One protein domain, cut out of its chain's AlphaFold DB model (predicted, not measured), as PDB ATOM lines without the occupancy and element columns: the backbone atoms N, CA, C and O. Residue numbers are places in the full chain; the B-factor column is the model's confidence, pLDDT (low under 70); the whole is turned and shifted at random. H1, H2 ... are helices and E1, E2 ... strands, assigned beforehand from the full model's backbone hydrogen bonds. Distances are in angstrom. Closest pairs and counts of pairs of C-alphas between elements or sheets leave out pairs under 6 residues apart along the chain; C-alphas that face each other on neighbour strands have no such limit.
ATOM      1  N   ALA A  16      40.995 -18.900 -36.605       96.38
ATOM      2  CA  ALA A  16      42.174 -19.695 -36.907       96.38
ATOM      3  C   ALA A  16      42.148 -20.178 -38.363       96.38
ATOM      4  O   ALA A  16      41.138 -20.692 -38.833       96.38
ATOM      5  N   CYS A  17      43.265 -20.039 -39.066       97.50
ATOM      6  CA  CYS A  17      43.439 -20.516 -40.435       97.50
ATOM      7  C   CYS A  17      44.510 -21.607 -40.482       97.50
ATOM      8  O   CYS A  17      45.565 -21.455 -39.867       97.50
ATOM      9  N   VAL A  18      44.248 -22.689 -41.211       96.81
ATOM     10  CA  VAL A  18      45.165 -23.815 -41.400       96.81
ATOM     11  C   VAL A  18      45.468 -23.965 -42.884       96.81
ATOM     12  O   VAL A  18      44.563 -24.207 -43.680       96.81
ATOM     13  N   ALA A  19      46.744 -23.862 -43.237       95.56
ATOM     14  CA  ALA A  19      47.224 -23.962 -44.608       95.56
ATOM     15  C   ALA A  19      48.493 -24.832 -44.696       95.56
ATOM     16  O   ALA A  19      49.006 -25.318 -43.680       95.56
ATOM     17  N   GLY A  20      48.976 -25.071 -45.911       91.31
ATOM     18  CA  GLY A  20      50.070 -25.989 -46.221       91.31
ATOM     19  C   GLY A  20      49.651 -27.145 -47.130       91.31
ATOM     20  O   GLY A  20      48.474 -27.397 -47.386       91.31
ATOM     21  N   SER A  21      50.618 -27.921 -47.610       86.44
ATOM     22  CA  SER A  21      50.354 -28.955 -48.613       86.44
ATOM     23  C   SER A  21      49.550 -30.127 -48.040       86.44
ATOM     24  O   SER A  21      48.519 -30.503 -48.598       86.44
ATOM     25  N   HIS A  22      49.948 -30.657 -46.879       85.31
ATOM     26  CA  HIS A  22      49.342 -31.858 -46.293       85.31
ATOM     27  C   HIS A  22      48.905 -31.674 -44.839       85.31
ATOM     28  O   HIS A  22      49.473 -30.879 -44.092       85.31
ATOM     29  N   GLY A  23      47.920 -32.468 -44.411       84.56
ATOM     30  CA  GLY A  23      47.486 -32.545 -43.011       84.56
ATOM     31  C   GLY A  23      46.569 -31.412 -42.545       84.56
ATOM     32  O   GLY A  23      46.195 -31.402 -41.374       84.56
ATOM     33  N   LYS A  24      46.177 -30.497 -43.444       92.75
ATOM     34  CA  LYS A  24      45.300 -29.359 -43.144       92.75
ATOM     35  C   LYS A  24      43.983 -29.796 -42.507       92.75
ATOM     36  O   LYS A  24      43.781 -29.529 -41.333       92.75
ATOM     37  N   THR A  25      43.152 -30.554 -43.228       91.38
ATOM     38  CA  THR A  25      41.830 -31.012 -42.762       91.38
ATOM     39  C   THR A  25      41.873 -31.660 -41.381       91.38
ATOM     40  O   THR A  25      41.049 -31.357 -40.520       91.38
ATOM     41  N   THR A  26      42.858 -32.522 -41.124       89.56
ATOM     42  CA  THR A  26      43.016 -33.138 -39.805       89.56
ATOM     43  C   THR A  26      43.286 -32.092 -38.725       89.56
ATOM     44  O   THR A  26      42.625 -32.100 -37.687       89.56
ATOM     45  N   VAL A  27      44.242 -31.189 -38.956       88.44
ATOM     46  CA  VAL A  27      44.580 -30.123 -38.006       88.44
ATOM     47  C   VAL A  27      43.383 -29.197 -37.787       88.44
ATOM     48  O   VAL A  27      43.054 -28.912 -36.637       88.44
ATOM     49  N   THR A  28      42.679 -28.804 -38.851       93.75
ATOM     50  CA  THR A  28      41.462 -27.984 -38.793       93.75
ATOM     51  C   THR A  28      40.403 -28.638 -37.901       93.75
ATOM     52  O   THR A  28      39.864 -27.989 -37.004       93.75
ATOM     53  N   ARG A  29      40.156 -29.944 -38.065       93.69
ATOM     54  CA  ARG A  29      39.163 -30.692 -37.273       93.69
ATOM     55  C   ARG A  29      39.549 -30.885 -35.816       93.69
ATOM     56  O   ARG A  29      38.692 -30.768 -34.942       93.69
ATOM     57  N   ILE A  30      40.820 -31.163 -35.537       89.25
ATOM     58  CA  ILE A  30      41.323 -31.238 -34.158       89.25
ATOM     59  C   ILE A  30      41.162 -29.877 -33.480       89.25
ATOM     60  O   ILE A  30      40.651 -29.799 -32.362       89.25
ATOM     61  N   LEU A  31      41.546 -28.800 -34.171       87.88
ATOM     62  CA  LEU A  31      41.442 -27.451 -33.640       87.88
ATOM     63  C   LEU A  31      39.987 -27.070 -33.370       87.88
ATOM     64  O   LEU A  31      39.691 -26.584 -32.284       87.88
ATOM     65  N   HIS A  32      39.070 -27.361 -34.294       94.00
ATOM     66  CA  HIS A  32      37.638 -27.151 -34.082       94.00
ATOM     67  C   HIS A  32      37.109 -27.933 -32.879       94.00
ATOM     68  O   HIS A  32      36.428 -27.346 -32.040       94.00
ATOM     69  N   HIS A  33      37.482 -29.210 -32.737       90.12
ATOM     70  CA  HIS A  33      37.073 -30.056 -31.611       90.12
ATOM     71  C   HIS A  33      37.526 -29.518 -30.243       90.12
ATOM     72  O   HIS A  33      36.812 -29.666 -29.247       90.12
ATOM     73  N   ILE A  34      38.700 -28.892 -30.181       84.56
ATOM     74  CA  ILE A  34      39.205 -28.258 -28.959       84.56
ATOM     75  C   ILE A  34      38.535 -26.894 -28.757       84.56
ATOM     76  O   ILE A  34      38.057 -26.587 -27.666       84.56
ATOM     77  N   LEU A  35      38.441 -26.091 -29.819       83.75
ATOM     78  CA  LEU A  35      37.903 -24.734 -29.778       83.75
ATOM     79  C   LEU A  35      36.439 -24.710 -29.332       83.75
ATOM     80  O   LEU A  35      36.061 -23.844 -28.544       83.75
ATOM     81  N   LYS A  36      35.635 -25.698 -29.745       88.81
ATOM     82  CA  LYS A  36      34.228 -25.816 -29.328       88.81
ATOM     83  C   LYS A  36      34.024 -25.991 -27.818       88.81
ATOM     84  O   LYS A  36      32.929 -25.741 -27.326       88.81
ATOM     85  N   GLN A  37      35.055 -26.406 -27.075       86.94
ATOM     86  CA  GLN A  37      34.986 -26.497 -25.611       86.94
ATOM     87  C   GLN A  37      34.962 -25.110 -24.958       86.94
ATOM     88  O   GLN A  37      34.401 -24.940 -23.878       86.94
ATOM     89  N   LEU A  38      35.561 -24.116 -25.623       80.56
ATOM     90  CA  LEU A  38      35.593 -22.721 -25.185       80.56
ATOM     91  C   LEU A  38      34.503 -21.885 -25.866       80.56
ATOM     92  O   LEU A  38      33.922 -21.003 -25.243       80.56
ATOM     93  N   TYR A  39      34.199 -22.194 -27.125       85.62
ATOM     94  CA  TYR A  39      33.215 -21.500 -27.949       85.62
ATOM     95  C   TYR A  39      32.223 -22.531 -28.497       85.62
ATOM     96  O   TYR A  39      32.448 -23.058 -29.581       85.62
ATOM     97  N   PRO A  40      31.123 -22.850 -27.790       90.88
ATOM     98  CA  PRO A  40      30.187 -23.897 -28.216       90.88
ATOM     99  C   PRO A  40      29.647 -23.736 -29.646       90.88
ATOM    100  O   PRO A  40      29.340 -24.734 -30.294       90.88
ATOM    101  N   SER A  41      29.587 -22.498 -30.147       94.56
ATOM    102  CA  SER A  41      29.211 -22.157 -31.524       94.56
ATOM    103  C   SER A  41      30.421 -21.893 -32.435       94.56
ATOM    104  O   SER A  41      30.346 -21.083 -33.358       94.56
ATOM    105  N   ALA A  42      31.563 -22.534 -32.174       94.75
ATOM    106  CA  ALA A  42      32.715 -22.486 -33.067       94.75
ATOM    107  C   ALA A  42      32.370 -23.141 -34.410       94.75
ATOM    108  O   ALA A  42      31.893 -24.280 -34.450       94.75
ATOM    109  N   ALA A  43      32.638 -22.437 -35.501       98.00
ATOM    110  CA  ALA A  43      32.468 -22.949 -36.847       98.00
ATOM    111  C   ALA A  43      33.762 -23.557 -37.401       98.00
ATOM    112  O   ALA A  43      34.866 -23.196 -36.990       98.00
ATOM    113  N   ILE A  44      33.613 -24.463 -38.359       98.00
ATOM    114  CA  ILE A  44      34.692 -25.002 -39.183       98.00
ATOM    115  C   ILE A  44      34.260 -25.018 -40.646       98.00
ATOM    116  O   ILE A  44      33.123 -25.391 -40.930       98.00
ATOM    117  N   ALA A  45      35.170 -24.647 -41.546       98.00
ATOM    118  CA  ALA A  45      35.075 -24.935 -42.975       98.00
ATOM    119  C   ALA A  45      36.331 -25.701 -43.402       98.00
ATOM    120  O   ALA A  45      37.446 -25.207 -43.224       98.00
ATOM    121  N   ASP A  46      36.150 -26.921 -43.900       97.06
ATOM    122  CA  ASP A  46      37.230 -27.803 -44.333       97.06
ATOM    123  C   ASP A  46      36.880 -28.542 -45.634       97.06
ATOM    124  O   ASP A  46      35.788 -28.386 -46.194       97.06
ATOM    125  N   SER A  47      37.806 -29.364 -46.131       94.62
ATOM    126  CA  SER A  47      37.589 -30.163 -47.351       94.62
ATOM    127  C   SER A  47      36.456 -31.203 -47.236       94.62
ATOM    128  O   SER A  47      36.045 -31.807 -48.228       94.62
ATOM    129  N   LEU A  48      35.912 -31.413 -46.034       95.69
ATOM    130  CA  LEU A  48      34.829 -32.350 -45.743       95.69
ATOM    131  C   LEU A  48      33.494 -31.643 -45.455       95.69
ATOM    132  O   LEU A  48      32.469 -32.322 -45.356       95.69
ATOM    133  N   GLY A  49      33.482 -30.314 -45.331       96.12
ATOM    134  CA  GLY A  49      32.270 -29.510 -45.231       96.12
ATOM    135  C   GLY A  49      32.295 -28.429 -44.161       96.12
ATOM    136  O   GLY A  49      33.349 -27.928 -43.768       96.12
ATOM    137  N   ILE A  50      31.097 -28.048 -43.715       97.69
ATOM    138  CA  ILE A  50      30.884 -26.987 -42.728       97.69
ATOM    139  C   ILE A  50      30.230 -27.574 -41.488       97.69
ATOM    140  O   ILE A  50      29.224 -28.284 -41.589       97.69
ATOM    141  N   LYS A  51      30.750 -27.212 -40.312       97.44
ATOM    142  CA  LYS A  51      30.078 -27.462 -39.028       97.44
ATOM    143  C   LYS A  51      30.023 -26.209 -38.171       97.44
ATOM    144  O   LYS A  51      30.923 -25.379 -38.238       97.44
ATOM    145  N   VAL A  52      28.997 -26.106 -37.330       96.94
ATOM    146  CA  VAL A  52      28.871 -25.089 -36.273       96.94
ATOM    147  C   VAL A  52      28.574 -25.806 -34.961       96.94
ATOM    148  O   VAL A  52      27.546 -26.468 -34.819       96.94
ATOM    149  N   GLY A  53      29.495 -25.730 -34.000       94.00
ATOM    150  CA  GLY A  53      29.473 -26.610 -32.834       94.00
ATOM    151  C   GLY A  53      29.508 -28.079 -33.267       94.00
ATOM    152  O   GLY A  53      30.408 -28.492 -33.988       94.00
ATOM    153  N   ASP A  54      28.519 -28.869 -32.853       93.19
ATOM    154  CA  ASP A  54      28.359 -30.269 -33.282       93.19
ATOM    155  C   ASP A  54      27.481 -30.454 -34.527       93.19
ATOM    156  O   ASP A  54      27.323 -31.574 -35.016       93.19
ATOM    157  N   TRP A  55      26.903 -29.373 -35.047       93.75
ATOM    158  CA  TRP A  55      25.930 -29.429 -36.131       93.75
ATOM    159  C   TRP A  55      26.620 -29.408 -37.486       93.75
ATOM    160  O   TRP A  55      27.417 -28.516 -37.770       93.75
ATOM    161  N   GLU A  56      26.291 -30.377 -38.335       95.81
ATOM    162  CA  GLU A  56      26.761 -30.438 -39.717       95.81
ATOM    163  C   GLU A  56      25.842 -29.601 -40.615       95.81
ATOM    164  O   GLU A  56      24.635 -29.835 -40.667       95.81
ATOM    165  N   VAL A  57      26.414 -28.595 -41.277       95.12
ATOM    166  CA  VAL A  57      25.699 -27.640 -42.143       95.12
ATOM    167  C   VAL A  57      25.850 -28.027 -43.613       95.12
ATOM    168  O   VAL A  57      24.893 -27.940 -44.377       95.12
ATOM    169  N   ALA A  58      27.042 -28.484 -44.001       94.00
ATOM    170  CA  ALA A  58      27.344 -28.973 -45.341       94.00
ATOM    171  C   ALA A  58      28.314 -30.158 -45.261       94.00
ATOM    172  O   ALA A  58      29.139 -30.216 -44.352       94.00
ATOM    173  N   THR A  59      28.232 -31.076 -46.228       92.81
ATOM    174  CA  THR A  59      29.021 -32.326 -46.274       92.81
ATOM    175  C   THR A  59      29.917 -32.430 -47.511       92.81
ATOM    176  O   THR A  59      30.347 -33.518 -47.891       92.81
ATOM    177  N   THR A  60      30.126 -31.315 -48.204       93.06
ATOM    178  CA  THR A  60      30.949 -31.209 -49.416       93.06
ATOM    179  C   THR A  60      32.041 -30.174 -49.199       93.06
ATOM    180  O   THR A  60      31.822 -29.242 -48.429       93.06
ATOM    181  N   SER A  61      33.169 -30.301 -49.907       92.81
ATOM    182  CA  SER A  61      34.335 -29.409 -49.767       92.81
ATOM    183  C   SER A  61      33.938 -27.943 -49.626       92.81
ATOM    184  O   SER A  61      33.241 -27.392 -50.479       92.81
ATOM    185  N   SER A  62      34.356 -27.348 -48.513       94.56
ATOM    186  CA  SER A  62      34.047 -25.975 -48.113       94.56
ATOM    187  C   SER A  62      35.306 -25.245 -47.634       94.56
ATOM    188  O   SER A  62      35.229 -24.259 -46.910       94.56
ATOM    189  N   ASP A  63      36.480 -25.705 -48.067       91.19
ATOM    190  CA  ASP A  63      37.805 -25.116 -47.847       91.19
ATOM    191  C   ASP A  63      38.042 -23.861 -48.710       91.19
ATOM    192  O   ASP A  63      39.148 -23.620 -49.177       91.19
ATOM    193  N   ASN A  64      36.991 -23.077 -48.976       93.12
ATOM    194  CA  ASN A  64      37.015 -21.937 -49.889       93.12
ATOM    195  C   ASN A  64      36.607 -20.618 -49.226       93.12
ATOM    196  O   ASN A  64      35.875 -20.580 -48.232       93.12
ATOM    197  N   GLY A  65      37.047 -19.507 -49.825       93.06
ATOM    198  CA  GLY A  65      36.792 -18.170 -49.294       93.06
ATOM    199  C   GLY A  65      35.305 -17.804 -49.237       93.06
ATOM    200  O   GLY A  65      34.916 -16.995 -48.396       93.06
ATOM    201  N   GLN A  66      34.452 -18.391 -50.086       94.00
ATOM    202  CA  GLN A  66      33.005 -18.157 -50.016       94.00
ATOM    203  C   GLN A  66      32.398 -18.768 -48.753       94.00
ATOM    204  O   GLN A  66      31.679 -18.080 -48.035       94.00
ATOM    205  N   SER A  67      32.764 -20.007 -48.433       95.88
ATOM    206  CA  SER A  67      32.312 -20.699 -47.222       95.88
ATOM    207  C   SER A  67      32.757 -19.957 -45.960       95.88
ATOM    208  O   SER A  67      31.974 -19.799 -45.024       95.88
ATOM    209  N   ALA A  68      33.984 -19.425 -45.956       96.69
ATOM    210  CA  ALA A  68      34.463 -18.573 -44.872       96.69
ATOM    211  C   ALA A  68      33.604 -17.305 -44.715       96.69
ATOM    212  O   ALA A  68      33.186 -16.985 -43.603       96.69
ATOM    213  N   ARG A  69      33.268 -16.612 -45.813       95.81
ATOM    214  CA  ARG A  69      32.381 -15.431 -45.779       95.81
ATOM    215  C   ARG A  69      30.983 -15.769 -45.264       95.81
ATOM    216  O   ARG A  69      30.455 -15.022 -44.443       95.81
ATOM    217  N   ASP A  70      30.412 -16.885 -45.706       94.75
ATOM    218  CA  ASP A  70      29.075 -17.323 -45.296       94.75
ATOM    219  C   ASP A  70      29.031 -17.648 -43.793       94.75
ATOM    220  O   ASP A  70      28.096 -17.257 -43.094       94.75
ATOM    221  N   ILE A  71      30.081 -18.287 -43.268       96.38
ATOM    222  CA  ILE A  71      30.239 -18.549 -41.830       96.38
ATOM    223  C   ILE A  71      30.387 -17.247 -41.041       96.38
ATOM    224  O   ILE A  71      29.737 -17.084 -40.012       96.38
ATOM    225  N   LEU A  72      31.216 -16.310 -41.504       95.25
ATOM    226  CA  LEU A  72      31.451 -15.040 -40.806       95.25
ATOM    227  C   LEU A  72      30.245 -14.093 -40.854       95.25
ATOM    228  O   LEU A  72      30.139 -13.199 -40.016       95.25
ATOM    229  N   ALA A  73      29.330 -14.286 -41.803       93.44
ATOM    230  CA  ALA A  73      28.060 -13.568 -41.857       93.44
ATOM    231  C   ALA A  73      27.027 -14.090 -40.838       93.44
ATOM    232  O   ALA A  73      26.014 -13.427 -40.601       93.44
ATOM    233  N   ASN A  74      27.258 -15.262 -40.240       92.44
ATOM    234  CA  ASN A  74      26.340 -15.871 -39.287       92.44
ATOM    235  C   ASN A  74      26.556 -15.308 -37.865       92.44
ATOM    236  O   ASN A  74      27.608 -15.549 -37.270       92.44
ATOM    237  N   PRO A  75      25.562 -14.614 -37.275       90.56
ATOM    238  CA  PRO A  75      25.701 -13.977 -35.963       90.56
ATOM    239  C   PRO A  75      25.808 -14.965 -34.791       90.56
ATOM    240  O   PRO A  75      26.229 -14.561 -33.709       90.56
ATOM    241  N   ASP A  76      25.430 -16.232 -34.982       89.75
ATOM    242  CA  ASP A  76      25.525 -17.255 -33.937       89.75
ATOM    243  C   ASP A  76      26.938 -17.836 -33.820       89.75
ATOM    244  O   ASP A  76      27.262 -18.476 -32.817       89.75
ATOM    245  N   VAL A  77      27.786 -17.635 -34.832       94.44
ATOM    246  CA  VAL A  77      29.165 -18.122 -34.828       94.44
ATOM    247  C   VAL A  77      29.992 -17.240 -33.903       94.44
ATOM    248  O   VAL A  77      30.047 -16.027 -34.063       94.44
ATOM    249  N   THR A  78      30.659 -17.856 -32.927       91.88
ATOM    250  CA  THR A  78      31.424 -17.129 -31.894       91.88
ATOM    251  C   THR A  78      32.935 -17.279 -32.027       91.88
ATOM    252  O   THR A  78      33.671 -16.613 -31.309       91.88
ATOM    253  N   ALA A  79      33.391 -18.183 -32.894       94.06
ATOM    254  CA  ALA A  79      34.778 -18.398 -33.301       94.06
ATOM    255  C   ALA A  79      34.779 -19.246 -34.584       94.06
ATOM    256  O   ALA A  79      33.800 -19.948 -34.838       94.06
ATOM    257  N   ALA A  80      35.847 -19.228 -35.378       96.62
ATOM    258  CA  ALA A  80      35.912 -20.022 -36.602       96.62
ATOM    259  C   ALA A  80      37.296 -20.625 -36.866       96.62
ATOM    260  O   ALA A  80      38.326 -20.033 -36.537       96.62
ATOM    261  N   VAL A  81      37.302 -21.802 -37.493       97.50
ATOM    262  CA  VAL A  81      38.497 -22.473 -38.007       97.50
ATOM    263  C   VAL A  81      38.329 -22.722 -39.502       97.50
ATOM    264  O   VAL A  81      37.387 -23.390 -39.918       97.50
ATOM    265  N   PHE A  82      39.242 -22.212 -40.317       98.38
ATOM    266  CA  PHE A  82      39.186 -22.360 -41.768       98.38
ATOM    267  C   PHE A  82      40.389 -23.145 -42.276       98.38
ATOM    268  O   PHE A  82      41.531 -22.826 -41.949       98.38
ATOM    269  N   GLU A  83      40.133 -24.169 -43.082       97.12
ATOM    270  CA  GLU A  83      41.131 -24.744 -43.974       97.12
ATOM    271  C   GLU A  83      41.282 -23.848 -45.206       97.12
ATOM    272  O   GLU A  83      40.283 -23.437 -45.793       97.12
ATOM    273  N   ALA A  84      42.522 -23.573 -45.604       94.38
ATOM    274  CA  ALA A  84      42.836 -22.876 -46.841       94.38
ATOM    275  C   ALA A  84      43.749 -23.752 -47.706       94.38
ATOM    276  O   ALA A  84      44.871 -24.084 -47.318       94.38
ATOM    277  N   SER A  85      43.259 -24.148 -48.878       89.94
ATOM    278  CA  SER A  85      44.058 -24.777 -49.934       89.94
ATOM    279  C   SER A  85      44.683 -23.724 -50.853       89.94
ATOM    280  O   SER A  85      44.168 -22.610 -50.972       89.94
ATOM    281  N   ILE A  86      45.770 -24.070 -51.547       89.25
ATOM    282  CA  ILE A  86      46.398 -23.186 -52.542       89.25
ATOM    283  C   ILE A  86      45.372 -22.747 -53.590       89.25
ATOM    284  O   ILE A  86      45.274 -21.563 -53.914       89.25
ATOM    285  N   GLU A  87      44.577 -23.697 -54.079       88.69
ATOM    286  CA  GLU A  87      43.515 -23.473 -55.051       88.69
ATOM    287  C   GLU A  87      42.469 -22.490 -54.516       88.69
ATOM    288  O   GLU A  87      42.082 -21.564 -55.230       88.69
ATOM    289  N   SER A  88      42.055 -22.635 -53.252       90.44
ATOM    290  CA  SER A  88      41.100 -21.712 -52.633       90.44
ATOM    291  C   SER A  88      41.641 -20.291 -52.493       90.44
ATOM    292  O   SER A  88      40.937 -19.332 -52.806       90.44
ATOM    293  N   ILE A  89      42.906 -20.143 -52.082       93.44
ATOM    294  CA  ILE A  89      43.531 -18.834 -51.884       93.44
ATOM    295  C   ILE A  89      43.654 -18.118 -53.228       93.44
ATOM    296  O   ILE A  89      43.368 -16.926 -53.316       93.44
ATOM    297  N   LEU A  90      44.042 -18.837 -54.283       91.19
ATOM    298  CA  LEU A  90      44.149 -18.268 -55.623       91.19
ATOM    299  C   LEU A  90      42.797 -17.906 -56.237       91.19
ATOM    300  O   LEU A  90      42.700 -16.887 -56.921       91.19
ATOM    301  N   ARG A  91      41.770 -18.733 -56.020       90.44
ATOM    302  CA  ARG A  91      40.446 -18.528 -56.615       90.44
ATOM    303  C   ARG A  91      39.637 -17.457 -55.887       90.44
ATOM    304  O   ARG A  91      39.078 -16.573 -56.529       90.44
ATOM    305  N   ASP A  92      39.580 -17.535 -54.561       90.12
ATOM    306  CA  ASP A  92      38.609 -16.799 -53.742       90.12
ATOM    307  C   ASP A  92      39.256 -15.875 -52.701       90.12
ATOM    308  O   ASP A  92      38.550 -15.124 -52.009       90.12
ATOM    309  N   GLY A  93      40.582 -15.951 -52.553       94.62
ATOM    310  CA  GLY A  93      41.279 -15.453 -51.374       94.62
ATOM    311  C   GLY A  93      40.881 -16.218 -50.106       94.62
ATOM    312  O   GLY A  93      40.204 -17.240 -50.144       94.62
ATOM    313  N   LEU A  94      41.269 -15.686 -48.946       96.00
ATOM    314  CA  LEU A  94      40.992 -16.321 -47.650       96.00
ATOM    315  C   LEU A  94      39.526 -16.213 -47.194       96.00
ATOM    316  O   LEU A  94      39.106 -16.925 -46.290       96.00
ATOM    317  N   GLY A  95      38.745 -15.289 -47.760       95.00
ATOM    318  CA  GLY A  95      37.390 -14.989 -47.275       95.00
ATOM    319  C   GLY A  95      37.330 -14.171 -45.976       95.00
ATOM    320  O   GLY A  95      36.245 -13.781 -45.557       95.00
ATOM    321  N   PHE A  96      38.481 -13.842 -45.388       95.69
ATOM    322  CA  PHE A  96      38.653 -12.925 -44.260       95.69
ATOM    323  C   PHE A  96      39.917 -12.079 -44.457       95.69
ATOM    324  O   PHE A  96      40.804 -12.434 -45.233       95.69
ATOM    325  N   ASP A  97      40.004 -10.944 -43.765       95.38
ATOM    326  CA  ASP A  97      41.111  -9.988 -43.902       95.38
ATOM    327  C   ASP A  97      42.149 -10.073 -42.774       95.38
ATOM    328  O   ASP A  97      43.257  -9.547 -42.920       95.38
ATOM    329  N   LYS A  98      41.791 -10.708 -41.649       95.50
ATOM    330  CA  LYS A  98      42.641 -10.929 -40.476       95.50
ATOM    331  C   LYS A  98      42.313 -12.243 -39.777       95.50
ATOM    332  O   LYS A  98      41.152 -12.635 -39.733       95.50
ATOM    333  N   CYS A  99      43.325 -12.873 -39.187       95.12
ATOM    334  CA  CYS A  99      43.148 -13.998 -38.271       95.12
ATOM    335  C   CYS A  99      43.969 -13.811 -36.991       95.12
ATOM    336  O   CYS A  99      44.977 -13.098 -36.965       95.12
ATOM    337  N   ASP A 100      43.530 -14.458 -35.914       93.94
ATOM    338  CA  ASP A 100      44.275 -14.507 -34.659       93.94
ATOM    339  C   ASP A 100      45.358 -15.584 -34.730       93.94
ATOM    340  O   ASP A 100      46.443 -15.393 -34.191       93.94
ATOM    341  N   ILE A 101      45.094 -16.701 -35.415       95.69
ATOM    342  CA  ILE A 101      46.045 -17.804 -35.558       95.69
ATOM    343  C   ILE A 101      46.171 -18.211 -37.029       95.69
ATOM    344  O   ILE A 101      45.168 -18.438 -37.704       95.69
ATOM    345  N   ALA A 102      47.403 -18.359 -37.510       97.06
ATOM    346  CA  ALA A 102      47.706 -19.007 -38.787       97.06
ATOM    347  C   ALA A 102      48.615 -20.213 -38.542       97.06
ATOM    348  O   ALA A 102      49.673 -20.060 -37.938       97.06
ATOM    349  N   ILE A 103      48.221 -21.399 -38.998       97.06
ATOM    350  CA  ILE A 103      48.990 -22.640 -38.861       97.06
ATOM    351  C   ILE A 103      49.442 -23.075 -40.248       97.06
ATOM    352  O   ILE A 103      48.601 -23.321 -41.108       97.06
ATOM    353  N   ILE A 104      50.754 -23.213 -40.444       96.50
ATOM    354  CA  ILE A 104      51.332 -23.722 -41.691       96.50
ATOM    355  C   ILE A 104      51.946 -25.094 -41.423       96.50
ATOM    356  O   ILE A 104      52.922 -25.215 -40.676       96.50
ATOM    357  N   THR A 105      51.351 -26.139 -42.001       90.31
ATOM    358  CA  THR A 105      51.699 -27.530 -41.679       90.31
ATOM    359  C   THR A 105      53.013 -27.978 -42.318       90.31
ATOM    360  O   THR A 105      53.863 -28.558 -41.645       90.31
ATOM    361  N   ASN A 106      53.165 -27.772 -43.622       88.38
ATOM    362  CA  ASN A 106      54.327 -28.117 -44.445       88.38
ATOM    363  C   ASN A 106      54.139 -27.518 -45.841       88.38
ATOM    364  O   ASN A 106      53.005 -27.286 -46.258       88.38
ATOM    365  N   LEU A 107      55.236 -27.327 -46.562       87.81
ATOM    366  CA  LEU A 107      55.269 -26.983 -47.973       87.81
ATOM    367  C   LEU A 107      56.045 -28.055 -48.726       87.81
ATOM    368  O   LEU A 107      57.265 -28.166 -48.648       87.81
ATOM    369  N   THR A 108      55.320 -28.844 -49.501       79.75
ATOM    370  CA  THR A 108      55.908 -29.751 -50.484       79.75
ATOM    371  C   THR A 108      55.700 -29.172 -51.868       79.75
ATOM    372  O   THR A 108      54.686 -28.518 -52.103       79.75
ATOM    373  N   GLN A 109      56.610 -29.445 -52.805       69.19
ATOM    374  CA  GLN A 109      56.331 -29.159 -54.209       69.19
ATOM    375  C   GLN A 109      55.053 -29.896 -54.621       69.19
ATOM    376  O   GLN A 109      55.010 -31.125 -54.631       69.19
ATOM    377  N   VAL A 110      54.012 -29.128 -54.924       60.31
ATOM    378  CA  VAL A 110      52.780 -29.627 -55.519       60.31
ATOM    379  C   VAL A 110      52.805 -29.176 -56.970       60.31
ATOM    380  O   VAL A 110      52.901 -27.980 -57.242       60.31
ATOM    381  N   ASP A 111      52.764 -30.128 -57.896       56.12
ATOM    382  CA  ASP A 111      52.531 -29.820 -59.302       56.12
ATOM    383  C   ASP A 111      51.034 -29.552 -59.480       56.12
ATOM    384  O   ASP A 111      50.241 -30.451 -59.768       56.12
ATOM    385  N   LEU A 112      50.630 -28.310 -59.216       59.53
ATOM    386  CA  LEU A 112      49.289 -27.827 -59.527       59.53
ATOM    387  C   LEU A 112      49.263 -27.383 -60.994       59.53
ATOM    388  O   LEU A 112      49.097 -26.205 -61.321       59.53
ATOM    389  N   GLY A 113      49.455 -28.353 -61.887       51.19
ATOM    390  CA  GLY A 113      49.250 -28.181 -63.317       51.19
ATOM    391  C   GLY A 113      47.773 -27.909 -63.623       51.19
ATOM    392  O   GLY A 113      46.884 -28.592 -63.114       51.19
ATOM    393  N   GLY A 114      47.491 -26.908 -64.463       63.56
ATOM    394  CA  GLY A 114      46.125 -26.562 -64.875       63.56
ATOM    395  C   GLY A 114      45.854 -25.058 -64.914       63.56
ATOM    396  O   GLY A 114      46.617 -24.306 -65.512       63.56
ATOM    397  N   GLU A 115      44.746 -24.633 -64.295       62.72
ATOM    398  CA  GLU A 115      44.182 -23.267 -64.343       62.72
ATOM    399  C   GLU A 115      45.141 -22.172 -63.837       62.72
ATOM    400  O   GLU A 115      45.084 -21.040 -64.312       62.72
ATOM    401  N   PHE A 116      46.041 -22.505 -62.906       65.81
ATOM    402  CA  PHE A 116      46.838 -21.521 -62.166       65.81
ATOM    403  C   PHE A 116      48.332 -21.484 -62.523       65.81
ATOM    404  O   PHE A 116      49.041 -20.602 -62.039       65.81
ATOM    405  N   ASP A 117      48.811 -22.415 -63.358       63.97
ATOM    406  CA  ASP A 117      50.213 -22.496 -63.809       63.97
ATOM    407  C   ASP A 117      51.241 -22.352 -62.658       63.97
ATOM    408  O   ASP A 117      52.224 -21.593 -62.721       63.97
ATOM    409  N   LEU A 118      50.981 -23.034 -61.539       63.53
ATOM    410  CA  LEU A 118      51.827 -22.971 -60.354       63.53
ATOM    411  C   LEU A 118      52.982 -23.965 -60.462       63.53
ATOM    412  O   LEU A 118      52.851 -25.141 -60.142       63.53
ATOM    413  N   TRP A 119      54.142 -23.440 -60.850       63.44
ATOM    414  CA  TRP A 119      55.398 -24.177 -60.896       63.44
ATOM    415  C   TRP A 119      56.398 -23.583 -59.909       63.44
ATOM    416  O   TRP A 119      56.675 -22.380 -59.947       63.44
ATOM    417  N   GLY A 120      56.980 -24.443 -59.077       71.62
ATOM    418  CA  GLY A 120      58.108 -24.108 -58.214       71.62
ATOM    419  C   GLY A 120      57.736 -23.667 -56.798       71.62
ATOM    420  O   GLY A 120      56.673 -23.109 -56.527       71.62
ATOM    421  N   GLU A 121      58.676 -23.912 -55.888       78.81
ATOM    422  CA  GLU A 121      58.550 -23.651 -54.448       78.81
ATOM    423  C   GLU A 121      58.262 -22.185 -54.128       78.81
ATOM    424  O   GLU A 121      57.507 -21.897 -53.205       78.81
ATOM    425  N   GLU A 122      58.806 -21.256 -54.916       80.69
ATOM    426  CA  GLU A 122      58.613 -19.820 -54.713       80.69
ATOM    427  C   GLU A 122      57.143 -19.413 -54.866       80.69
ATOM    428  O   GLU A 122      56.623 -18.647 -54.053       80.69
ATOM    429  N   LYS A 123      56.441 -19.960 -55.868       82.56
ATOM    430  CA  LYS A 123      55.020 -19.656 -56.069       82.56
ATOM    431  C   LYS A 123      54.159 -20.278 -54.969       82.56
ATOM    432  O   LYS A 123      53.260 -19.613 -54.465       82.56
ATOM    433  N   ILE A 124      54.463 -21.514 -54.561       87.19
ATOM    434  CA  ILE A 124      53.779 -22.184 -53.442       87.19
ATOM    435  C   ILE A 124      53.951 -21.368 -52.161       87.19
ATOM    436  O   ILE A 124      52.968 -21.037 -51.504       87.19
ATOM    437  N   PHE A 125      55.184 -20.966 -51.850       91.38
ATOM    438  CA  PHE A 125      55.485 -20.108 -50.710       91.38
ATOM    439  C   PHE A 125      54.718 -18.781 -50.773       91.38
ATOM    440  O   PHE A 125      54.148 -18.353 -49.770       91.38
ATOM    441  N   ALA A 126      54.669 -18.136 -51.944       91.31
ATOM    442  CA  ALA A 126      53.983 -16.859 -52.123       91.31
ATOM    443  C   ALA A 126      52.476 -16.935 -51.834       91.31
ATOM    444  O   ALA A 126      51.919 -15.955 -51.340       91.31
ATOM    445  N   VAL A 127      51.836 -18.076 -52.112       92.88
ATOM    446  CA  VAL A 127      50.408 -18.300 -51.838       92.88
ATOM    447  C   VAL A 127      50.189 -18.767 -50.400       92.88
ATOM    448  O   VAL A 127      49.398 -18.169 -49.674       92.88
ATOM    449  N   GLU A 128      50.914 -19.786 -49.948       92.94
ATOM    450  CA  GLU A 128      50.715 -20.416 -48.634       92.94
ATOM    451  C   GLU A 128      51.153 -19.528 -47.462       92.94
ATOM    452  O   GLU A 128      50.729 -19.738 -46.329       92.94
ATOM    453  N   ARG A 129      51.953 -18.482 -47.709       95.50
ATOM    454  CA  ARG A 129      52.235 -17.454 -46.692       95.50
ATOM    455  C   ARG A 129      51.060 -16.504 -46.439       95.50
ATOM    456  O   ARG A 129      51.089 -15.786 -45.444       95.50
ATOM    457  N   THR A 130      50.034 -16.476 -47.301       97.19
ATOM    458  CA  THR A 130      48.925 -15.501 -47.217       97.19
ATOM    459  C   THR A 130      48.249 -15.479 -45.836       97.19
ATOM    460  O   THR A 130      48.045 -14.386 -45.307       97.19
ATOM    461  N   PRO A 131      47.947 -16.625 -45.183       97.31
ATOM    462  CA  PRO A 131      47.437 -16.632 -43.811       97.31
ATOM    463  C   PRO A 131      48.376 -15.970 -42.797       97.31
ATOM    464  O   PRO A 131      47.905 -15.317 -41.871       97.31
ATOM    465  N   VAL A 132      49.697 -16.102 -42.967       98.06
ATOM    466  CA  VAL A 132      50.708 -15.512 -42.071       98.06
ATOM    467  C   VAL A 132      50.730 -13.987 -42.192       98.06
ATOM    468  O   VAL A 132      50.794 -13.296 -41.173       98.06
ATOM    469  N   ASP A 133      50.605 -13.458 -43.412       97.88
ATOM    470  CA  ASP A 133      50.608 -12.012 -43.695       97.88
ATOM    471  C   ASP A 133      49.420 -11.271 -43.043       97.88
ATOM    472  O   ASP A 133      49.473 -10.059 -42.782       97.88
ATOM    473  N   VAL A 134      48.328 -11.992 -42.767       97.00
ATOM    474  CA  VAL A 134      47.101 -11.443 -42.173       97.00
ATOM    475  C   VAL A 134      46.944 -11.741 -40.679       97.00
ATOM    476  O   VAL A 134      45.935 -11.343 -40.093       97.00
ATOM    477  N   VAL A 135      47.946 -12.346 -40.036       96.00
ATOM    478  CA  VAL A 135      47.961 -12.514 -38.575       96.00
ATOM    479  C   VAL A 135      47.915 -11.142 -37.889       96.00
ATOM    480  O   VAL A 135      48.618 -10.198 -38.268       96.00
ATOM    481  N   LEU A 136      47.044 -11.012 -36.889       90.81
ATOM    482  CA  LEU A 136      46.941  -9.824 -36.041       90.81
ATOM    483  C   LEU A 136      48.197  -9.647 -35.174       90.81
ATOM    484  O   LEU A 136      48.862 -10.616 -34.836       90.81
ATOM    485  N   GLU A 137      48.493  -8.424 -34.732       92.00
ATOM    486  CA  GLU A 137      49.639  -8.164 -33.831       92.00
ATOM    487  C   GLU A 137      49.506  -8.892 -32.482       92.00
ATOM    488  O   GLU A 137      50.494  -9.343 -31.912       92.00
ATOM    489  N   ARG A 138      48.269  -9.069 -32.001       85.06
ATOM    490  CA  ARG A 138      47.940  -9.925 -30.845       85.06
ATOM    491  C   ARG A 138      47.887 -11.423 -31.190       85.06
ATOM    492  O   ARG A 138      47.656 -12.255 -30.328       85.06
ATOM    493  N   GLY A 139      47.973 -11.774 -32.465       88.25
ATOM    494  CA  GLY A 139      47.838 -13.140 -32.945       88.25
ATOM    495  C   GLY A 139      49.147 -13.921 -32.889       88.25
ATOM    496  O   GLY A 139      50.152 -13.452 -32.351       88.25
ATOM    497  N   ALA A 140      49.145 -15.119 -33.471       92.06
ATOM    498  CA  ALA A 140      50.354 -15.907 -33.661       92.06
ATOM    499  C   ALA A 140      50.365 -16.700 -34.975       92.06
ATOM    500  O   ALA A 140      49.364 -17.296 -35.377       92.06
ATOM    501  N   ALA A 141      51.536 -16.773 -35.605       96.25
ATOM    502  CA  ALA A 141      51.838 -17.752 -36.640       96.25
ATOM    503  C   ALA A 141      52.458 -19.010 -36.013       96.25
ATOM    504  O   ALA A 141      53.420 -18.930 -35.246       96.25
ATOM    505  N   VAL A 142      51.920 -20.175 -36.359       96.25
ATOM    506  CA  VAL A 142      52.334 -21.490 -35.870       96.25
ATOM    507  C   VAL A 142      52.979 -22.248 -37.020       96.25
ATOM    508  O   VAL A 142      52.312 -22.626 -37.983       96.25
ATOM    509  N   LEU A 143      54.295 -22.419 -36.944       95.62
ATOM    510  CA  LEU A 143      55.133 -22.760 -38.091       95.62
ATOM    511  C   LEU A 143      55.927 -24.044 -37.836       95.62
ATOM    512  O   LEU A 143      56.534 -24.210 -36.776       95.62
ATOM    513  N   ASN A 144      55.947 -24.939 -38.822       92.69
ATOM    514  CA  ASN A 144      56.718 -26.176 -38.759       92.69
ATOM    515  C   ASN A 144      58.225 -25.888 -38.815       92.69
ATOM    516  O   ASN A 144      58.729 -25.410 -39.829       92.69
ATOM    517  N   ALA A 145      58.958 -26.214 -37.752       93.19
ATOM    518  CA  ALA A 145      60.400 -25.985 -37.683       93.19
ATOM    519  C   ALA A 145      61.229 -26.974 -38.511       93.19
ATOM    520  O   ALA A 145      62.401 -26.706 -38.768       93.19
ATOM    521  N   ALA A 146      60.640 -28.101 -38.922       88.50
ATOM    522  CA  ALA A 146      61.302 -29.089 -39.770       88.50
ATOM    523  C   ALA A 146      61.283 -28.710 -41.261       88.50
ATOM    524  O   ALA A 146      61.952 -29.363 -42.058       88.50
ATOM    525  N   ASP A 147      60.526 -27.677 -41.642       90.62
ATOM    526  CA  ASP A 147      60.348 -27.265 -43.031       90.62
ATOM    527  C   ASP A 147      61.058 -25.922 -43.306       90.62
ATOM    528  O   ASP A 147      60.631 -24.873 -42.805       90.62
ATOM    529  N   PRO A 148      62.146 -25.916 -44.103       92.25
ATOM    530  CA  PRO A 148      62.907 -24.703 -44.389       92.25
ATOM    531  C   PRO A 148      62.114 -23.606 -45.107       92.25
ATOM    532  O   PRO A 148      62.404 -22.429 -44.891       92.25
ATOM    533  N   LEU A 149      61.135 -23.950 -45.953       92.06
ATOM    534  CA  LEU A 149      60.305 -22.959 -46.644       92.06
ATOM    535  C   LEU A 149      59.323 -22.324 -45.661       92.06
ATOM    536  O   LEU A 149      59.195 -21.104 -45.620       92.06
ATOM    537  N   VAL A 150      58.694 -23.123 -44.798       94.31
ATOM    538  CA  VAL A 150      57.814 -22.601 -43.738       94.31
ATOM    539  C   VAL A 150      58.589 -21.697 -42.774       94.31
ATOM    540  O   VAL A 150      58.111 -20.632 -42.383       94.31
ATOM    541  N   MET A 151      59.828 -22.057 -42.438       95.94
ATOM    542  CA  MET A 151      60.690 -21.253 -41.567       95.94
ATOM    543  C   MET A 151      61.038 -19.871 -42.142       95.94
ATOM    544  O   MET A 151      61.271 -18.936 -41.370       95.94
ATOM    545  N   GLN A 152      61.007 -19.692 -43.467       96.44
ATOM    546  CA  GLN A 152      61.169 -18.376 -44.099       96.44
ATOM    547  C   GLN A 152      59.978 -17.437 -43.844       96.44
ATOM    548  O   GLN A 152      60.103 -16.231 -44.050       96.44
ATOM    549  N   MET A 153      58.843 -17.948 -43.346       97.38
ATOM    550  CA  MET A 153      57.669 -17.136 -43.004       97.38
ATOM    551  C   MET A 153      57.768 -16.463 -41.630       97.38
ATOM    552  O   MET A 153      57.006 -15.537 -41.356       97.38
ATOM    553  N   LYS A 154      58.717 -16.869 -40.767       96.31
ATOM    554  CA  LYS A 154      58.903 -16.284 -39.422       96.31
ATOM    555  C   LYS A 154      58.911 -14.743 -39.407       96.31
ATOM    556  O   LYS A 154      58.180 -14.185 -38.596       96.31
ATOM    557  N   PRO A 155      59.699 -14.036 -40.247       97.00
ATOM    558  CA  PRO A 155      59.738 -12.571 -40.230       97.00
ATOM    559  C   PRO A 155      58.506 -11.900 -40.856       97.00
ATOM    560  O   PRO A 155      58.405 -10.679 -40.793       97.00
ATOM    561  N   LEU A 156      57.604 -12.657 -41.493       97.06
ATOM    562  CA  LEU A 156      56.417 -12.112 -42.158       97.06
ATOM    563  C   LEU A 156      55.254 -11.892 -41.187       97.06
ATOM    564  O   LEU A 156      54.403 -11.035 -41.421       97.06
ATOM    565  N   SER A 157      55.216 -12.651 -40.087       95.81
ATOM    566  CA  SER A 157      54.165 -12.500 -39.087       95.81
ATOM    567  C   SER A 157      54.322 -11.190 -38.319       95.81
ATOM    568  O   SER A 157      55.403 -10.868 -37.824       95.81
ATOM    569  N   LYS A 158      53.218 -10.450 -38.187       93.69
ATOM    570  CA  LYS A 158      53.133  -9.263 -37.320       93.69
ATOM    571  C   LYS A 158      52.912  -9.616 -35.848       93.69
ATOM    572  O   LYS A 158      53.134  -8.762 -34.995       93.69
ATOM    573  N   GLY A 159      52.417 -10.823 -35.580       91.75
ATOM    574  CA  GLY A 159      52.158 -11.325 -34.237       91.75
ATOM    575  C   GLY A 159      53.301 -12.184 -33.706       91.75
ATOM    576  O   GLY A 159      54.427 -12.159 -34.209       91.75
ATOM    577  N   ASP A 160      52.991 -12.980 -32.689       92.31
ATOM    578  CA  ASP A 160      53.924 -13.967 -32.161       92.31
ATOM    579  C   ASP A 160      54.254 -15.037 -33.210       92.31
ATOM    580  O   ASP A 160      53.442 -15.399 -34.060       92.31
ATOM    581  N   VAL A 161      55.439 -15.628 -33.098       94.81
ATOM    582  CA  VAL A 161      55.791 -16.848 -33.829       94.81
ATOM    583  C   VAL A 161      55.938 -17.976 -32.829       94.81
ATOM    584  O   VAL A 161      56.607 -17.814 -31.807       94.81
ATOM    585  N   ILE A 162      55.319 -19.111 -33.143       93.00
ATOM    586  CA  ILE A 162      55.358 -20.325 -32.339       93.00
ATOM    587  C   ILE A 162      55.802 -21.453 -33.250       93.00
ATOM    588  O   ILE A 162      55.145 -21.769 -34.239       93.00
ATOM    589  N   LEU A 163      56.939 -22.051 -32.932       93.44
ATOM    590  CA  LEU A 163      57.441 -23.169 -33.718       93.44
ATOM    591  C   LEU A 163      56.852 -24.486 -33.236       93.44
ATOM    592  O   LEU A 163      56.629 -24.657 -32.042       93.44
ATOM    593  N   PHE A 164      56.651 -25.439 -34.138       91.50
ATOM    594  CA  PHE A 164      56.393 -26.818 -33.746       91.50
ATOM    595  C   PHE A 164      57.323 -27.795 -34.454       91.50
ATOM    596  O   PHE A 164      57.738 -27.558 -35.587       91.50
ATOM    597  N   ALA A 165      57.645 -28.899 -33.786       87.06
ATOM    598  CA  ALA A 165      58.431 -29.979 -34.365       87.06
ATOM    599  C   ALA A 165      58.125 -31.318 -33.695       87.06
ATOM    600  O   ALA A 165      57.897 -31.390 -32.489       87.06
TER     601      ALA A 165
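Overview. This is residues 16 to 165 of the 261 residues of the protein "Mur_ligase_M domain-containing protein" of Planctomycetales bacterium 12-60-4 (UniProt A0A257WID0). One twisted sheet of eight strands crosses the domain, with H1 packed over one face and H2 and H5 over the other: three layers, helices on both faces of a sheet. H3 and H4 lie past the strands' ends, and a long loop, residues 105 to 120, joins E6 to H4. The 150 printed residues hold E1 H1 E2 E3 E4 H2 E5 H3 E6 H4 H5 E7 H6 E8, a mixed class of helices and strands. The sheet, order E4 E3 E2 E5 E1 E6 E7 E8, is mixed. The whole is compact, with a radius of gyration of the C-alphas of 14.5 A and spans of 40 by 35 by 24 A.

Arrangement. Start with E5, residues 79 to 83, parallel to its neighbours E1, residues 16 to 19, with N 18 and O 82 at 2.8 A, and E2, residues 42 to 46, with N 43 and O 79 at 2.8 A. E2, E3, residues 49 to 52, and E4, residues 55 to 58, form a meander, each the antiparallel neighbour of the one before; find N 44 and O 51 at 2.8 A, and N 57 and O 50 at 2.8 A. Beyond E1 come E6, residues 99 to 104, E7, residues 135 to 144, and E8, residues 160 to 165, parallel; look at N 17 and O 101, 2.8 A, N 142 and O 102, 2.7 A, and N 162 and O 141, 2.8 A. H1, residues 24 to 35, is over E5 at a height over the sheet of 7.1 A; the closest C-alphas are Thr 28 and Glu 83, 6.1 A. H2, residues 65 to 72, is on the opposite face, only just over E2 alone, with 2 C-alphas on E5; C-alphas 45 and 67 are the closest, 6.6 A. On the same face as H2, H5, residues 130 to 133, is only just over E6, with 3 C-alphas on it; C-alphas 102 and 131 are the closest, 5.6 A. H3, residues 86 to 92, touches H2 at Gly 65 and Asp 92, closest C-alphas 5.0 A apart, and H4, residues 121 to 128, at Ile 86 and Val 127, 6.4 A. H6, residues 148 to 151, only grazes the sheet. Every O i to N i+4 pair is within hydrogen-bond range in H1, H2, H3 and H4; H5 and H6 are too short for one.

Along the chain. Find C-alpha 16, where E1 begins, at (42.174, -19.695, -36.907). H1 measures 16.0 A from C-alpha 24 at (45.300, -29.359, -43.144); E7 measures 16.2 A and bends by 128 degrees at residue 138. E8, 16.8 A, ends at C-alpha 165, (58.431, -29.979, -34.365).

Size, cuts and confidence. The C-alphas of Gln 37 and Asp 117, the two farthest apart, are 41.3 A apart. The printed part has no cut, and its long link is E6 to H4. There look at residues 109 to 119, where pLDDT is under 70.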